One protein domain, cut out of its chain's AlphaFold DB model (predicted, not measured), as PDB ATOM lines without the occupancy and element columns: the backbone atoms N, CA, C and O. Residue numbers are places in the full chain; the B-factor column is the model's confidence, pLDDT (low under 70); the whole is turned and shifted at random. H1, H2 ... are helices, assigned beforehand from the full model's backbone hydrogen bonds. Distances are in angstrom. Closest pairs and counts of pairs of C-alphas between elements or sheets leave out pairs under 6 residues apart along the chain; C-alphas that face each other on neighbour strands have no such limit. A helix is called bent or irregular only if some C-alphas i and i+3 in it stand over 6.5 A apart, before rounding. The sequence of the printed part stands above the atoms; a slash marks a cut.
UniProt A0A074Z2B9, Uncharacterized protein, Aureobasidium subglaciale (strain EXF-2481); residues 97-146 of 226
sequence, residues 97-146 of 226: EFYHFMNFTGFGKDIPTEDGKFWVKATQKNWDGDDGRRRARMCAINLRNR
ATOM      1  N   GLU A  97      23.753 -25.610 -39.812       84.19
ATOM      2  CA  GLU A  97      22.840 -25.201 -38.751       84.19
ATOM      3  C   GLU A  97      22.719 -26.272 -37.665       84.19
ATOM      4  O   GLU A  97      22.617 -25.942 -36.486       84.19
ATOM      5  N   PHE A  98      22.799 -27.556 -38.034       84.62
ATOM      6  CA  PHE A  98      22.786 -28.648 -37.068       84.62
ATOM      7  C   PHE A  98      24.024 -28.612 -36.161       84.62
ATOM      8  O   PHE A  98      23.907 -28.794 -34.950       84.62
ATOM      9  N   TYR A  99      25.213 -28.340 -36.708       84.31
ATOM     10  CA  TYR A  99      26.419 -28.241 -35.879       84.31
ATOM     11  C   TYR A  99      26.420 -26.975 -35.025       84.31
ATOM     12  O   TYR A  99      26.860 -27.023 -33.879       84.31
ATOM     13  N   HIS A 100      25.895 -25.862 -35.547       82.44
ATOM     14  CA  HIS A 100      25.695 -24.649 -34.756       82.44
ATOM     15  C   HIS A 100      24.738 -24.892 -33.589       82.44
ATOM     16  O   HIS A 100      25.044 -24.496 -32.468       82.44
ATOM     17  N   PHE A 101      23.636 -25.606 -33.832       85.75
ATOM     18  CA  PHE A 101      22.704 -26.031 -32.794       85.75
ATOM     19  C   PHE A 101      23.396 -26.898 -31.734       85.75
ATOM     20  O   PHE A 101      23.349 -26.554 -30.558       85.75
ATOM     21  N   MET A 102      24.105 -27.959 -32.138       85.88
ATOM     22  CA  MET A 102      24.839 -28.838 -31.215       85.88
ATOM     23  C   MET A 102      25.832 -28.060 -30.347       85.88
ATOM     24  O   MET A 102      25.858 -28.229 -29.128       85.88
ATOM     25  N   ASN A 103      26.619 -27.183 -30.969       85.94
ATOM     26  CA  ASN A 103      27.582 -26.339 -30.278       85.94
ATOM     27  C   ASN A 103      26.885 -25.417 -29.271       85.94
ATOM     28  O   ASN A 103      27.255 -25.415 -28.101       85.94
ATOM     29  N   PHE A 104      25.850 -24.695 -29.700       85.69
ATOM     30  CA  PHE A 104      25.076 -23.802 -28.840       85.69
ATOM     31  C   PHE A 104      24.464 -24.540 -27.642       85.69
ATOM     32  O   PHE A 104      24.622 -24.104 -26.506       85.69
ATOM     33  N   THR A 105      23.814 -25.682 -27.874       87.06
ATOM     34  CA  THR A 105      23.191 -26.457 -26.791       87.06
ATOM     35  C   THR A 105      24.209 -27.062 -25.830       87.06
ATOM     36  O   THR A 105      23.916 -27.208 -24.649       87.06
ATOM     37  N   GLY A 106      25.404 -27.399 -26.322       87.44
ATOM     38  CA  GLY A 106      26.474 -28.006 -25.539       87.44
ATOM     39  C   GLY A 106      27.279 -26.991 -24.731       87.44
ATOM     40  O   GLY A 106      27.353 -27.081 -23.510       87.44
ATOM     41  N   PHE A 107      27.897 -26.023 -25.408       87.19
ATOM     42  CA  PHE A 107      28.829 -25.072 -24.792       87.19
ATOM     43  C   PHE A 107      28.180 -23.737 -24.392       87.19
ATOM     44  O   PHE A 107      28.818 -22.954 -23.696       87.19
ATOM     45  N   GLY A 108      26.925 -23.475 -24.778       81.94
ATOM     46  CA  GLY A 108      26.197 -22.250 -24.435       81.94
ATOM     47  C   GLY A 108      26.375 -21.096 -25.434       81.94
ATOM     48  O   GLY A 108      26.783 -21.279 -26.586       81.94
ATOM     49  N   LYS A 109      26.014 -19.880 -24.996       71.00
ATOM     50  CA  LYS A 109      26.182 -18.632 -25.759       71.00
ATOM     51  C   LYS A 109      27.654 -18.213 -25.710       71.00
ATOM     52  O   LYS A 109      28.050 -17.661 -24.698       71.00
ATOM     53  N   ASP A 110      28.422 -18.552 -26.751       59.03
ATOM     54  CA  ASP A 110      29.686 -17.924 -27.207       59.03
ATOM     55  C   ASP A 110      30.545 -18.949 -27.953       59.03
ATOM     56  O   ASP A 110      31.345 -19.666 -27.351       59.03
ATOM     57  N   ILE A 111      30.387 -19.074 -29.276       56.88
ATOM     58  CA  ILE A 111      31.221 -20.017 -30.036       56.88
ATOM     59  C   ILE A 111      31.540 -19.459 -31.419       56.88
ATOM     60  O   ILE A 111      30.810 -19.665 -32.391       56.88
ATOM     61  N   PRO A 112      32.709 -18.820 -31.515       57.09
ATOM     62  CA  PRO A 112      33.751 -19.441 -32.312       57.09
ATOM     63  C   PRO A 112      35.046 -19.531 -31.500       57.09
ATOM     64  O   PRO A 112      36.057 -18.930 -31.860       57.09
ATOM     65  N   THR A 113      35.036 -20.305 -30.415       69.19
ATOM     66  CA  THR A 113      36.291 -20.804 -29.843       69.19
ATOM     67  C   THR A 113      36.917 -21.800 -30.826       69.19
ATOM     68  O   THR A 113      36.211 -22.443 -31.615       69.19
ATOM     69  N   GLU A 114      38.245 -21.935 -30.816       77.69
ATOM     70  CA  GLU A 114      38.937 -22.956 -31.619       77.69
ATOM     71  C   GLU A 114      38.362 -24.362 -31.359       77.69
ATOM     72  O   GLU A 114      38.201 -25.157 -32.286       77.69
ATOM     73  N   ASP A 115      37.899 -24.607 -30.133       76.81
ATOM     74  CA  ASP A 115      37.213 -25.832 -29.722       76.81
ATOM     75  C   ASP A 115      35.884 -26.044 -30.452       76.81
ATOM     76  O   ASP A 115      35.593 -27.141 -30.928       76.81
ATOM     77  N   GLY A 116      35.078 -24.995 -30.617       79.25
ATOM     78  CA  GLY A 116      33.833 -25.073 -31.378       79.25
ATOM     79  C   GLY A 116      34.061 -25.449 -32.841       79.25
ATOM     80  O   GLY A 116      33.343 -26.291 -33.386       79.25
ATOM     81  N   LYS A 117      35.089 -24.866 -33.475       83.88
ATOM     82  CA  LYS A 117      35.494 -25.222 -34.849       83.88
ATOM     83  C   LYS A 117      36.015 -26.657 -34.917       83.88
ATOM     84  O   LYS A 117      35.724 -27.368 -35.882       83.88
ATOM     85  N   PHE A 118      36.769 -27.083 -33.904       87.31
ATOM     86  CA  PHE A 118      37.250 -28.453 -33.783       87.31
ATOM     87  C   PHE A 118      36.084 -29.447 -33.724       87.31
ATOM     88  O   PHE A 118      36.040 -30.370 -34.537       87.31
ATOM     89  N   TRP A 119      35.099 -29.232 -32.846       85.75
ATOM     90  CA  TRP A 119      33.963 -30.146 -32.687       85.75
ATOM     91  C   TRP A 119      33.040 -30.190 -33.908       85.75
ATOM     92  O   TRP A 119      32.544 -31.268 -34.247       85.75
ATOM     93  N   VAL A 120      32.882 -29.079 -34.639       86.12
ATOM     94  CA  VAL A 120      32.203 -29.073 -35.949       86.12
ATOM     95  C   VAL A 120      32.923 -30.010 -36.920       86.12
ATOM     96  O   VAL A 120      32.301 -30.919 -37.469       86.12
ATOM     97  N   LYS A 121      34.243 -29.849 -37.093       88.31
ATOM     98  CA  LYS A 121      35.039 -30.695 -38.000       88.31
ATOM     99  C   LYS A 121      35.041 -32.164 -37.568       88.31
ATOM    100  O   LYS A 121      34.915 -33.049 -38.413       88.31
ATOM    101  N   ALA A 122      35.155 -32.430 -36.269       88.81
ATOM    102  CA  ALA A 122      35.125 -33.781 -35.719       88.81
ATOM    103  C   ALA A 122      33.772 -34.464 -35.982       88.81
ATOM    104  O   ALA A 122      33.734 -35.605 -36.442       88.81
ATOM    105  N   THR A 123      32.661 -33.753 -35.769       86.62
ATOM    106  CA  THR A 123      31.312 -34.290 -36.008       86.62
ATOM    107  C   THR A 123      31.048 -34.496 -37.497       86.62
ATOM    108  O   THR A 123      30.551 -35.552 -37.882       86.62
ATOM    109  N   GLN A 124      31.454 -33.544 -38.348       87.62
ATOM    110  CA  GLN A 124      31.383 -33.679 -39.807       87.62
ATOM    111  C   GLN A 124      32.129 -34.918 -40.300       87.62
ATOM    112  O   GLN A 124      31.599 -35.650 -41.124       87.62
ATOM    113  N   LYS A 125      33.329 -35.182 -39.769       89.00
ATOM    114  CA  LYS A 125      34.100 -36.387 -40.101       89.00
ATOM    115  C   LYS A 125      33.392 -37.667 -39.647       89.00
ATOM    116  O   LYS A 125      33.408 -38.656 -40.370       89.00
ATOM    117  N   ASN A 126      32.782 -37.660 -38.463       87.69
ATOM    118  CA  ASN A 126      32.107 -38.837 -37.910       87.69
ATOM    119  C   ASN A 126      30.813 -39.190 -38.649       87.69
ATOM    120  O   ASN A 126      30.433 -40.361 -38.687       87.69
ATOM    121  N   TRP A 127      30.109 -38.191 -39.184       89.50
ATOM    122  CA  TRP A 127      28.805 -38.354 -39.830       89.50
ATOM    123  C   TRP A 127      28.854 -38.107 -41.341       89.50
ATOM    124  O   TRP A 127      27.844 -37.731 -41.929       89.50
ATOM    125  N   ASP A 128      30.007 -38.356 -41.963       85.88
ATOM    126  CA  ASP A 128      30.198 -38.229 -43.407       85.88
ATOM    127  C   ASP A 128      29.692 -39.460 -44.172       85.88
ATOM    128  O   ASP A 128      29.881 -40.615 -43.769       85.88
ATOM    129  N   GLY A 129      29.052 -39.201 -45.308       83.75
ATOM    130  CA  GLY A 129      28.622 -40.218 -46.254       83.75
ATOM    131  C   GLY A 129      27.604 -41.221 -45.708       83.75
ATOM    132  O   GLY A 129      26.867 -40.987 -44.747       83.75
ATOM    133  N   ASP A 130      27.516 -42.361 -46.386       78.19
ATOM    134  CA  ASP A 130      26.449 -43.339 -46.176       78.19
ATOM    135  C   ASP A 130      26.533 -44.042 -44.808       78.19
ATOM    136  O   ASP A 130      25.521 -44.267 -44.141       78.19
ATOM    137  N   ASP A 131      27.750 -44.344 -44.359       80.62
ATOM    138  CA  ASP A 131      28.021 -44.894 -43.029       80.62
ATOM    139  C   ASP A 131      27.733 -43.868 -41.918       80.62
ATOM    140  O   ASP A 131      27.005 -44.166 -40.964       80.62
ATOM    141  N   GLY A 132      28.198 -42.629 -42.094       85.25
ATOM    142  CA  GLY A 132      27.925 -41.524 -41.183       85.25
ATOM    143  C   GLY A 132      26.432 -41.237 -41.024       85.25
ATOM    144  O   GLY A 132      25.955 -41.074 -39.899       85.25
ATOM    145  N   ARG A 133      25.656 -41.294 -42.117       84.25
ATOM    146  CA  ARG A 133      24.187 -41.179 -42.079       84.25
ATOM    147  C   ARG A 133      23.546 -42.256 -41.210       84.25
ATOM    148  O   ARG A 133      22.658 -41.953 -40.410       84.25
ATOM    149  N   ARG A 134      23.974 -43.517 -41.358       80.88
ATOM    150  CA  ARG A 134      23.448 -44.634 -40.557       80.88
ATOM    151  C   ARG A 134      23.785 -44.461 -39.078       80.88
ATOM    152  O   ARG A 134      22.891 -44.635 -38.250       80.88
ATOM    153  N   ARG A 135      25.017 -44.053 -38.752       84.69
ATOM    154  CA  ARG A 135      25.423 -43.733 -37.372       84.69
ATOM    155  C   ARG A 135      24.598 -42.598 -36.787       84.69
ATOM    156  O   ARG A 135      23.985 -42.797 -35.745       84.69
ATOM    157  N   ALA A 136      24.533 -41.451 -37.463       84.81
ATOM    158  CA  ALA A 136      23.786 -40.283 -36.998       84.81
ATOM    159  C   ALA A 136      22.317 -40.635 -36.713       84.81
ATOM    160  O   ALA A 136      21.792 -40.315 -35.647       84.81
ATOM    161  N   ARG A 137      21.679 -41.388 -37.624       84.00
ATOM    162  CA  ARG A 137      20.314 -41.900 -37.446       84.00
ATOM    163  C   ARG A 137      20.187 -42.774 -36.198       84.00
ATOM    164  O   ARG A 137      19.276 -42.553 -35.406       84.00
ATOM    165  N   MET A 138      21.059 -43.767 -36.027       83.81
ATOM    166  CA  MET A 138      20.978 -44.674 -34.877       83.81
ATOM    167  C   MET A 138      21.261 -43.955 -33.555       83.81
ATOM    168  O   MET A 138      20.538 -44.181 -32.589       83.81
ATOM    169  N   CYS A 139      22.229 -43.034 -33.518       83.69
ATOM    170  CA  CYS A 139      22.486 -42.194 -32.349       83.69
ATOM    171  C   CYS A 139      21.255 -41.361 -31.971       83.69
ATOM    172  O   CYS A 139      20.878 -41.337 -30.804       83.69
ATOM    173  N   ALA A 140      20.598 -40.723 -32.943       82.50
ATOM    174  CA  ALA A 140      19.406 -39.914 -32.692       82.50
ATOM    175  C   ALA A 140      18.214 -40.752 -32.196       82.50
ATOM    176  O   ALA A 140      17.521 -40.338 -31.267       82.50
ATOM    177  N   ILE A 141      17.994 -41.939 -32.775       78.69
ATOM    178  CA  ILE A 141      16.948 -42.873 -32.326       78.69
ATOM    179  C   ILE A 141      17.213 -43.310 -30.887       78.69
ATOM    180  O   ILE A 141      16.319 -43.201 -30.054       78.69
ATOM    181  N   ASN A 142      18.435 -43.750 -30.584       75.12
ATOM    182  CA  ASN A 142      18.793 -44.204 -29.243       75.12
ATOM    183  C   ASN A 142      18.709 -43.065 -28.225       75.12
ATOM    184  O   ASN A 142      18.251 -43.278 -27.110       75.12
ATOM    185  N   LEU A 143      19.102 -41.846 -28.601       78.62
ATOM    186  CA  LEU A 143      19.000 -40.691 -27.717       78.62
ATOM    187  C   LEU A 143      17.536 -40.347 -27.417       78.62
ATOM    188  O   LEU A 143      17.210 -40.082 -26.262       78.62
ATOM    189  N   ARG A 144      16.658 -40.362 -28.428       76.06
ATOM    190  CA  ARG A 144      15.234 -40.024 -28.278       76.06
ATOM    191  C   ARG A 144      14.431 -41.109 -27.561       76.06
ATOM    192  O   ARG A 144      13.567 -40.777 -26.761       76.06
ATOM    193  N   ASN A 145      14.702 -42.373 -27.869       71.81
ATOM    194  CA  ASN A 145      13.896 -43.517 -27.439       71.81
ATOM    195  C   ASN A 145      14.566 -44.331 -26.323       71.81
ATOM    196  O   ASN A 145      14.226 -45.495 -26.138       71.81
ATOM    197  N   ARG A 146      15.550 -43.767 -25.613       72.81
ATOM    198  CA  ARG A 146      16.139 -44.435 -24.447       72.81
ATOM    199  C   ARG A 146      15.079 -44.631 -23.365       72.81
ATOM    200  O   ARG A 146      14.348 -43.693 -23.045       72.81
TER     201      ARG A 146
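What this domain is: This is residues 97 to 146 of the 226 residues of an uncharacterized protein of Aureobasidium subglaciale (strain EXF-2481) (UniProt A0A074Z2B9). Three helices make an open, angular frame: H1 packs at a steep tilt on one side of H2, closest at Val 120 in the middle of H2, and at the last residues of H2, by Asn 126, the chain turns a corner into H3, and H2 and H3 make an L with H1 on its shorter arm, H2. The far part of H3 and the end after it, residues 138 to 146, stick out free, and H1 and H3 are apart. The printed part has 50 residues with three named helices, in the order H1, H2, H3 along the chain, and no named strand; the class is all helix. The whole is only just loose, close to compact, with a radius of gyration of the C-alphas of 12.0 A, and the C-alphas span 29 by 24 by 15 A.

How they stand to each other: H1, residues 97 to 107, touches H2, residues 114 to 126, with 6 pairs of C-alphas within 8 A. Their closest C-alphas are those of Tyr 99 and Val 120, 5.8 A apart. The two helices run opposite ways at a steep tilt of 53 degrees, and their centres are 10.7 A apart. H2 and H3, residues 129 to 144, are close but not clearly touching, with 1 pair of C-alphas within 8 A. That closest pair is Asn 126 and Gly 132, whose C-alphas are 6.0 A apart. The lines of H2 and H3 are about perpendicular, at 73 degrees, and their centres are 16.9 A apart. H1 and H3 are apart. In H1, H2 and H3 every O i to N i+4 pair is within hydrogen-bond range.

Where its parts are: H1 begins at Glu 97, with its C-alpha at (22.840, -25.201, -38.751), and ends at Phe 107, 15.2 A away from C-alpha to C-alpha. Residues 108 to 113 lead to H2, which runs from Glu 114, with its C-alpha at (38.937, -22.956, -31.619), to Asn 126 and measures 18.4 A. After Trp 127 and Asp 128, H3 runs from Gly 129 to Arg 144, whose C-alpha is at (15.234, -40.024, -28.278). H3 is the longest helix, with 16 residues and 22.4 A from first to last C-alpha. None of the three helices is bent.

The domain as a whole: The two C-alphas farthest apart are those of Glu 114 and Asn 145, at 32.7 A, and the C-alphas of Glu 97 and Arg 146, the first and last printed residues, are 24.9 A apart. Residues 138 to 146, of which 138 to 144 belong to H3, stand free; without them the body has 41 residues and spans 32 by 17 by 13 A. The printed part has no cut. The link from H1 to H2, 6 residues, is short, and the link from H2 to H3, 2 residues, is tight; no link is long. The mean pLDDT of the printed part is 81.3, and residues 110 to 113, in the link from H1 to H2, are under 70 in this predicted model.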